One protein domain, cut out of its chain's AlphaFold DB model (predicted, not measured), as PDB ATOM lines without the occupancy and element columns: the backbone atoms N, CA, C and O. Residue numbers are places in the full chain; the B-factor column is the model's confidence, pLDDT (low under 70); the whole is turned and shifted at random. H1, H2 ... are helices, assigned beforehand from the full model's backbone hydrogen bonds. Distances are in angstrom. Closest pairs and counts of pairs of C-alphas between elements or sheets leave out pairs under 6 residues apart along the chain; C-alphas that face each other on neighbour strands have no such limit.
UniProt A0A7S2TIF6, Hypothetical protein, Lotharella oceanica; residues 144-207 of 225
ATOM      1  N   THR A 144     171.337 145.508 197.053       96.38
ATOM      2  CA  THR A 144     172.335 145.592 198.118       96.38
ATOM      3  C   THR A 144     172.579 147.038 198.530       96.38
ATOM      4  O   THR A 144     172.233 147.991 197.831       96.38
ATOM      5  N   LEU A 145     173.215 147.229 199.686       96.50
ATOM      6  CA  LEU A 145     173.625 148.563 200.118       96.50
ATOM      7  C   LEU A 145     174.607 149.209 199.126       96.50
ATOM      8  O   LEU A 145     174.571 150.422 198.931       96.50
ATOM      9  N   GLU A 146     175.476 148.415 198.506       96.44
ATOM     10  CA  GLU A 146     176.473 148.930 197.570       96.44
ATOM     11  C   GLU A 146     175.822 149.378 196.262       96.44
ATOM     12  O   GLU A 146     176.063 150.506 195.827       96.44
ATOM     13  N   THR A 147     174.890 148.589 195.718       95.56
ATOM     14  CA  THR A 147     174.080 149.021 194.567       95.56
ATOM     15  C   THR A 147     173.246 150.259 194.905       95.56
ATOM     16  O   THR A 147     173.156 151.180 194.097       95.56
ATOM     17  N   ALA A 148     172.713 150.355 196.129       95.81
ATOM     18  CA  ALA A 148     171.930 151.511 196.565       95.81
ATOM     19  C   ALA A 148     172.756 152.796 196.615       95.81
ATOM     20  O   ALA A 148     172.306 153.839 196.141       95.81
ATOM     21  N   LYS A 149     173.980 152.733 197.148       95.12
ATOM     22  CA  LYS A 149     174.896 153.881 197.173       95.12
ATOM     23  C   LYS A 149     175.334 154.282 195.766       95.12
ATOM     24  O   LYS A 149     175.526 155.470 195.519       95.12
ATOM     25  N   GLN A 150     175.529 153.310 194.875       94.81
ATOM     26  CA  GLN A 150     175.963 153.533 193.493       94.81
ATOM     27  C   GLN A 150     174.843 154.056 192.583       94.81
ATOM     28  O   GLN A 150     175.154 154.710 191.587       94.81
ATOM     29  N   SER A 151     173.576 153.824 192.940       93.44
ATOM     30  CA  SER A 151     172.406 154.337 192.216       93.44
ATOM     31  C   SER A 151     172.422 155.865 192.069       93.44
ATOM     32  O   SER A 151     173.044 156.564 192.870       93.44
ATOM     33  N   GLN A 152     171.689 156.395 191.079       91.25
ATOM     34  CA  GLN A 152     171.566 157.843 190.858       91.25
ATOM     35  C   GLN A 152     171.109 158.572 192.134       91.25
ATOM     36  O   GLN A 152     171.757 159.514 192.579       91.25
ATOM     37  N   MET A 153     170.054 158.075 192.783       90.69
ATOM     38  CA  MET A 153     169.556 158.633 194.045       90.69
ATOM     39  C   MET A 153     170.614 158.559 195.160       90.69
ATOM     40  O   MET A 153     170.745 159.464 195.983       90.69
ATOM     41  N   GLY A 154     171.408 157.486 195.185       91.75
ATOM     42  CA  GLY A 154     172.520 157.338 196.118       91.75
ATOM     43  C   GLY A 154     173.664 158.338 195.885       91.75
ATOM     44  O   GLY A 154     174.349 158.735 196.832       91.75
ATOM     45  N   GLN A 155     173.880 158.765 194.640       92.75
ATOM     46  CA  GLN A 155     174.830 159.823 194.293       92.75
ATOM     47  C   GLN A 155     174.288 161.194 194.718       92.75
ATOM     48  O   GLN A 155     174.972 161.905 195.450       92.75
ATOM     49  N   GLU A 156     173.027 161.496 194.403       92.00
ATOM     50  CA  GLU A 156     172.359 162.750 194.788       92.00
ATOM     51  C   GLU A 156     172.341 162.956 196.315       92.00
ATOM     52  O   GLU A 156     172.665 164.036 196.813       92.00
ATOM     53  N   LEU A 157     172.050 161.902 197.090       89.81
ATOM     54  CA  LEU A 157     172.103 161.952 198.558       89.81
ATOM     55  C   LEU A 157     173.509 162.265 199.093       89.81
ATOM     56  O   LEU A 157     173.638 162.965 200.103       89.81
ATOM     57  N   ARG A 158     174.559 161.751 198.440       92.19
ATOM     58  CA  ARG A 158     175.951 162.041 198.813       92.19
ATOM     59  C   ARG A 158     176.336 163.473 198.469       92.19
ATOM     60  O   ARG A 158     176.921 164.148 199.311       92.19
ATOM     61  N   GLU A 159     175.995 163.934 197.271       93.69
ATOM     62  CA  GLU A 159     176.292 165.290 196.796       93.69
ATOM     63  C   GLU A 159     175.576 166.363 197.620       93.69
ATOM     64  O   GLU A 159     176.158 167.402 197.927       93.69
ATOM     65  N   ALA A 160     174.362 166.074 198.093       92.69
ATOM     66  CA  ALA A 160     173.629 166.924 199.028       92.69
ATOM     67  C   ALA A 160     174.272 167.009 200.432       92.69
ATOM     68  O   ALA A 160     173.766 167.715 201.309       92.69
ATOM     69  N   GLY A 161     175.370 166.285 200.683       89.81
ATOM     70  CA  GLY A 161     176.080 166.285 201.961       89.81
ATOM     71  C   GLY A 161     175.314 165.584 203.084       89.81
ATOM     72  O   GLY A 161     175.592 165.806 204.267       89.81
ATOM     73  N   HIS A 162     174.330 164.743 202.753       83.19
ATOM     74  CA  HIS A 162     173.575 164.014 203.759       83.19
ATOM     75  C   HIS A 162     174.404 162.859 204.317       83.19
ATOM     76  O   HIS A 162     174.699 161.876 203.641       83.19
ATOM     77  N   ASN A 163     174.734 162.944 205.607       87.56
ATOM     78  CA  ASN A 163     175.340 161.831 206.327       87.56
ATOM     79  C   ASN A 163     174.264 160.793 206.687       87.56
ATOM     80  O   ASN A 163     173.721 160.773 207.796       87.56
ATOM     81  N   VAL A 164     173.912 159.955 205.713       90.88
ATOM     82  CA  VAL A 164     172.945 158.871 205.890       90.88
ATOM     83  C   VAL A 164     173.630 157.689 206.577       90.88
ATOM     84  O   VAL A 164     174.247 156.833 205.944       90.88
ATOM     85  N   SER A 165     173.494 157.630 207.901       89.69
ATOM     86  CA  SER A 165     174.095 156.579 208.732       89.69
ATOM     87  C   SER A 165     173.356 155.238 208.680       89.69
ATOM     88  O   SER A 165     173.933 154.207 209.018       89.69
ATOM     89  N   SER A 166     172.082 155.232 208.276       94.56
ATOM     90  CA  SER A 166     171.239 154.032 208.273       94.56
ATOM     91  C   SER A 166     171.234 153.346 206.899       94.56
ATOM     92  O   SER A 166     170.758 153.952 205.935       94.56
ATOM     93  N   PRO A 167     171.653 152.068 206.793       93.56
ATOM     94  CA  PRO A 167     171.567 151.282 205.556       93.56
ATOM     95  C   PRO A 167     170.158 151.217 204.955       93.56
ATOM     96  O   PRO A 167     169.995 151.180 203.739       93.56
ATOM     97  N   HIS A 168     169.126 151.251 205.802       93.31
ATOM     98  CA  HIS A 168     167.733 151.188 205.363       93.31
ATOM     99  C   HIS A 168     167.309 152.405 204.543       93.31
ATOM    100  O   HIS A 168     166.456 152.275 203.674       93.31
ATOM    101  N   VAL A 169     167.897 153.576 204.805       91.81
ATOM    102  CA  VAL A 169     167.573 154.795 204.052       91.81
ATOM    103  C   VAL A 169     168.132 154.704 202.637       91.81
ATOM    104  O   VAL A 169     167.433 155.066 201.702       91.81
ATOM    105  N   TRP A 170     169.337 154.151 202.467       94.00
ATOM    106  CA  TRP A 170     169.911 153.893 201.144       94.00
ATOM    107  C   TRP A 170     169.041 152.931 200.332       94.00
ATOM    108  O   TRP A 170     168.681 153.236 199.201       94.00
ATOM    109  N   LEU A 171     168.644 151.802 200.928       95.50
ATOM    110  CA  LEU A 171     167.785 150.822 200.258       95.50
ATOM    111  C   LEU A 171     166.402 151.396 199.929       95.50
ATOM    112  O   LEU A 171     165.896 151.172 198.836       95.50
ATOM    113  N   ALA A 172     165.801 152.165 200.841       92.00
ATOM    114  CA  ALA A 172     164.525 152.829 200.591       92.00
ATOM    115  C   ALA A 172     164.632 153.861 199.459       92.00
ATOM    116  O   ALA A 172     163.759 153.917 198.601       92.00
ATOM    117  N   ALA A 173     165.715 154.640 199.428       89.25
ATOM    118  CA  ALA A 173     165.977 155.600 198.366       89.25
ATOM    119  C   ALA A 173     166.140 154.906 197.003       89.25
ATOM    120  O   ALA A 173     165.551 155.362 196.026       89.25
ATOM    121  N   GLN A 174     166.852 153.774 196.954       93.25
ATOM    122  CA  GLN A 174     166.967 152.967 195.737       93.25
ATOM    123  C   GLN A 174     165.612 152.369 195.318       93.25
ATOM    124  O   GLN A 174     165.244 152.443 194.154       93.25
ATOM    125  N   LEU A 175     164.826 151.820 196.252       90.81
ATOM    126  CA  LEU A 175     163.492 151.285 195.943       90.81
ATOM    127  C   LEU A 175     162.578 152.360 195.352       90.81
ATOM    128  O   LEU A 175     161.875 152.117 194.373       90.81
ATOM    129  N   LEU A 176     162.602 153.557 195.942       86.38
ATOM    130  CA  LEU A 176     161.849 154.692 195.431       86.38
ATOM    131  C   LEU A 176     162.352 155.096 194.049       86.38
ATOM    132  O   LEU A 176     161.519 155.337 193.183       86.38
ATOM    133  N   SER A 177     163.666 155.129 193.814       85.88
ATOM    134  CA  SER A 177     164.225 155.489 192.510       85.88
ATOM    135  C   SER A 177     163.796 154.501 191.422       85.88
ATOM    136  O   SER A 177     163.205 154.915 190.434       85.88
ATOM    137  N   GLU A 178     163.965 153.195 191.637       84.00
ATOM    138  CA  GLU A 178     163.567 152.169 190.658       84.00
ATOM    139  C   GLU A 178     162.058 152.202 190.362       84.00
ATOM    140  O   GLU A 178     161.643 152.150 189.205       84.00
ATOM    141  N   ASN A 179     161.223 152.397 191.391       78.56
ATOM    142  CA  ASN A 179     159.773 152.522 191.215       78.56
ATOM    143  C   ASN A 179     159.387 153.817 190.468       78.56
ATOM    144  O   ASN A 179     158.422 153.869 189.705       78.56
ATOM    145  N   THR A 180     160.158 154.892 190.656       62.53
ATOM    146  CA  THR A 180     159.884 156.194 190.039       62.53
ATOM    147  C   THR A 180     160.364 156.311 188.590       62.53
ATOM    148  O   THR A 180     159.794 157.114 187.848       62.53
ATOM    149  N   TYR A 181     161.321 155.507 188.120       53.31
ATOM    150  CA  TYR A 181     161.719 155.524 186.702       53.31
ATOM    151  C   TYR A 181     160.727 154.815 185.764       53.31
ATOM    152  O   TYR A 181     160.767 155.082 184.563       53.31
ATOM    153  N   GLY A 182     159.784 154.021 186.291       49.03
ATOM    154  CA  GLY A 182     158.638 153.499 185.531       49.03
ATOM    155  C   GLY A 182     157.500 154.514 185.332       49.03
ATOM    156  O   GLY A 182     156.924 154.577 184.248       49.03
ATOM    157  N   THR A 183     157.209 155.359 186.338       44.44
ATOM    158  CA  THR A 183     155.990 156.213 186.339       44.44
ATOM    159  C   THR A 183     156.195 157.633 186.886       44.44
ATOM    160  O   THR A 183     155.486 158.566 186.516       44.44
ATOM    161  N   ALA A 184     157.177 157.872 187.753       40.94
ATOM    162  CA  ALA A 184     157.268 159.119 188.512       40.94
ATOM    163  C   ALA A 184     158.237 160.170 187.965       40.94
ATOM    164  O   ALA A 184     158.284 161.265 188.513       40.94
ATOM    165  N   ARG A 185     158.925 159.957 186.837       42.75
ATOM    166  CA  ARG A 185     159.580 161.079 186.129       42.75
ATOM    167  C   ARG A 185     158.569 162.176 185.733       42.75
ATOM    168  O   ARG A 185     158.947 163.342 185.626       42.75
ATOM    169  N   GLN A 186     157.287 161.820 185.585       42.31
ATOM    170  CA  GLN A 186     156.167 162.757 185.420       42.31
ATOM    171  C   GLN A 186     155.720 163.411 186.741       42.31
ATOM    172  O   GLN A 186     155.416 164.601 186.745       42.31
ATOM    173  N   LEU A 187     155.759 162.697 187.871       42.00
ATOM    174  CA  LEU A 187     155.414 163.245 189.194       42.00
ATOM    175  C   LEU A 187     156.535 164.121 189.784       42.00
ATOM    176  O   LEU A 187     156.261 165.150 190.390       42.00
ATOM    177  N   LEU A 188     157.804 163.780 189.555       40.59
ATOM    178  CA  LEU A 188     158.979 164.488 190.078       40.59
ATOM    179  C   LEU A 188     159.215 165.859 189.435       40.59
ATOM    180  O   LEU A 188     159.859 166.707 190.046       40.59
ATOM    181  N   ARG A 189     158.642 166.126 188.253       44.53
ATOM    182  CA  ARG A 189     158.605 167.487 187.689       44.53
ATOM    183  C   ARG A 189     157.570 168.396 188.370       44.53
ATOM    184  O   ARG A 189     157.711 169.608 188.272       44.53
ATOM    185  N   GLY A 190     156.588 167.834 189.083       43.16
ATOM    186  CA  GLY A 190     155.623 168.580 189.906       43.16
ATOM    187  C   GLY A 190     155.877 168.507 191.421       43.16
ATOM    188  O   GLY A 190     155.374 169.338 192.166       43.16
ATOM    189  N   ALA A 191     156.670 167.541 191.897       40.88
ATOM    190  CA  ALA A 191     156.816 167.213 193.320       40.88
ATOM    191  C   ALA A 191     158.035 167.846 194.021       40.88
ATOM    192  O   ALA A 191     158.486 167.322 195.043       40.88
ATOM    193  N   SER A 192     158.559 168.982 193.543       48.28
ATOM    194  CA  SER A 192     159.606 169.720 194.277       48.28
ATOM    195  C   SER A 192     159.159 170.138 195.695       48.28
ATOM    196  O   SER A 192     160.001 170.360 196.567       48.28
ATOM    197  N   GLU A 193     157.849 170.153 195.967       50.03
ATOM    198  CA  GLU A 193     157.264 170.400 197.292       50.03
ATOM    199  C   GLU A 193     156.944 169.120 198.089       50.03
ATOM    200  O   GLU A 193     157.144 169.089 199.303       50.03
ATOM    201  N   GLY A 194     156.543 168.024 197.435       54.88
ATOM    202  CA  GLY A 194     156.192 166.763 198.112       54.88
ATOM    203  C   GLY A 194     157.395 166.049 198.739       54.88
ATOM    204  O   GLY A 194     157.315 165.536 199.859       54.88
ATOM    205  N   TRP A 195     158.555 166.096 198.074       56.12
ATOM    206  CA  TRP A 195     159.800 165.571 198.646       56.12
ATOM    207  C   TRP A 195     160.279 166.387 199.830       56.12
ATOM    208  O   TRP A 195     160.811 165.813 200.777       56.12
ATOM    209  N   ARG A 196     160.039 167.704 199.823       50.88
ATOM    210  CA  ARG A 196     160.326 168.554 200.978       50.88
ATOM    211  C   ARG A 196     159.482 168.152 202.180       50.88
ATOM    212  O   ARG A 196     160.048 168.167 203.263       50.88
ATOM    213  N   ASP A 197     158.220 167.741 202.018       53.81
ATOM    214  CA  ASP A 197     157.375 167.294 203.142       53.81
ATOM    215  C   ASP A 197     157.800 165.923 203.696       53.81
ATOM    216  O   ASP A 197     158.007 165.785 204.902       53.81
ATOM    217  N   LEU A 198     158.037 164.918 202.839       56.25
ATOM    218  CA  LEU A 198     158.547 163.610 203.288       56.25
ATOM    219  C   LEU A 198     159.915 163.762 203.983       56.25
ATOM    220  O   LEU A 198     160.152 163.207 205.061       56.25
ATOM    221  N   TYR A 199     160.788 164.589 203.405       58.00
ATOM    222  CA  TYR A 199     162.073 164.973 203.978       58.00
ATOM    223  C   TYR A 199     161.916 165.757 205.289       58.00
ATOM    224  O   TYR A 199     162.621 165.459 206.253       58.00
ATOM    225  N   PHE A 200     160.983 166.711 205.387       52.41
ATOM    226  CA  PHE A 200     160.696 167.444 206.626       52.41
ATOM    227  C   PHE A 200     160.205 166.503 207.716       52.41
ATOM    228  O   PHE A 200     160.662 166.610 208.852       52.41
ATOM    229  N   ARG A 201     159.347 165.536 207.390       56.25
ATOM    230  CA  ARG A 201     158.868 164.533 208.346       56.25
ATOM    231  C   ARG A 201     159.998 163.627 208.824       56.25
ATOM    232  O   ARG A 201     160.141 163.437 210.030       56.25
ATOM    233  N   MET A 202     160.867 163.149 207.929       54.47
ATOM    234  CA  MET A 202     162.052 162.366 208.316       54.47
ATOM    235  C   MET A 202     163.075 163.191 209.117       54.47
ATOM    236  O   MET A 202     163.664 162.689 210.079       54.47
ATOM    237  N   ARG A 203     163.266 164.471 208.776       51.34
ATOM    238  CA  ARG A 203     164.156 165.407 209.483       51.34
ATOM    239  C   ARG A 203     163.625 165.760 210.869       51.34
ATOM    240  O   ARG A 203     164.394 165.709 211.825       51.34
ATOM    241  N   MET A 204     162.334 166.057 211.001       53.03
ATOM    242  CA  MET A 204     161.669 166.314 212.284       53.03
ATOM    243  C   MET A 204     161.738 165.088 213.190       53.03
ATOM    244  O   MET A 204     161.998 165.222 214.382       53.03
ATOM    245  N   TYR A 205     161.605 163.888 212.626       51.34
ATOM    246  CA  TYR A 205     161.723 162.633 213.365       51.34
ATOM    247  C   TYR A 205     163.143 162.355 213.883       51.34
ATOM    248  O   TYR A 205     163.319 161.827 214.979       51.34
ATOM    249  N   ASN A 206     164.179 162.740 213.130       47.84
ATOM    250  CA  ASN A 206     165.567 162.631 213.591       47.84
ATOM    251  C   ASN A 206     165.972 163.765 214.546       47.84
ATOM    252  O   ASN A 206     166.729 163.517 215.482       47.84
ATOM    253  N   ALA A 207     165.453 164.981 214.353       49.31
ATOM    254  CA  ALA A 207     165.731 166.140 215.205       49.31
ATOM    255  C   ALA A 207     165.039 166.065 216.578       49.31
ATOM    256  O   ALA A 207     165.540 166.622 217.549       49.31
TER     257      ALA A 207
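This is residues 144 to 207 of the 225 residues of the protein "Hypothetical protein" of Lotharella oceanica (UniProt A0A7S2TIF6). One long helix, H3, has two short helices, H1 and H2, set about perpendicular to each other and packed on its first part, while a fourth helix, H4, folds back past H3 across an open gap and touches no helix. The residues that stick out from this small three-helix body are 189 to 207, of which 194 to 207 belong to H4. The printed part has 64 residues with four named helices, in the order H1, H2, H3, H4, and no named strand; the class is all helix. The whole is compact, with a radius of gyration of the C-alphas of 11.9 A, and the C-alphas span 30 by 28 by 18 A.

Find C-alpha 167 at (171.567, 151.282, 205.556); from there H3, residues 167 to 183, runs 25.2 A to C-alpha 183 at (155.990, 156.213, 186.339). Before it in the chain, look for H1 at residues 145 to 150, 8.6 A from first to last C-alpha, and for H2 at residues 152 to 159, 10.6 A. After it comes H4, residues 194 to 207, which runs 19.6 A and ends with C-alpha 207 at (165.731, 166.140, 215.205).

Begin at H3. H1 touches it along residues 167 to 174 of H3 alone, and the closest C-alphas, those of Ala 148 and Gln 174, are 5.2 A apart. These two helices run the same way at a steep tilt of 54 degrees. H2 touches H3 along residues 170 to 177 of H3 alone, with the closest C-alphas, those of Met 153 and Ser 177, 6.4 A apart. This pair runs opposite ways at a steep tilt of 49 degrees. H1 and H2 are close but not clearly touching: their closest C-alphas, those of Ala 148 and Gly 154, are 5.9 A apart, and their lines are about perpendicular at 81 degrees. H4 is apart from H1, H2 and H3. In H1, H2 and H4 every O i to N i+4 pair is within hydrogen-bond range, and in H3 11 of 13 are.

The two C-alphas farthest apart are those of Gly 182 and Ala 207, at 33.0 A. Without the residues that stand free, the body has 45 residues and spans 29 by 21 by 14 A. The printed part has no cut. The link from H1 to H2 is tight, with 1 residue, and those from H2 to H3 and from H3 to H4 are short, with 7 and 10 residues. Look at the B-factor column for the model's confidence: the mean pLDDT of the printed part is 73.2, residues 180 to 207 are under 70, and the mean of H4 is 53.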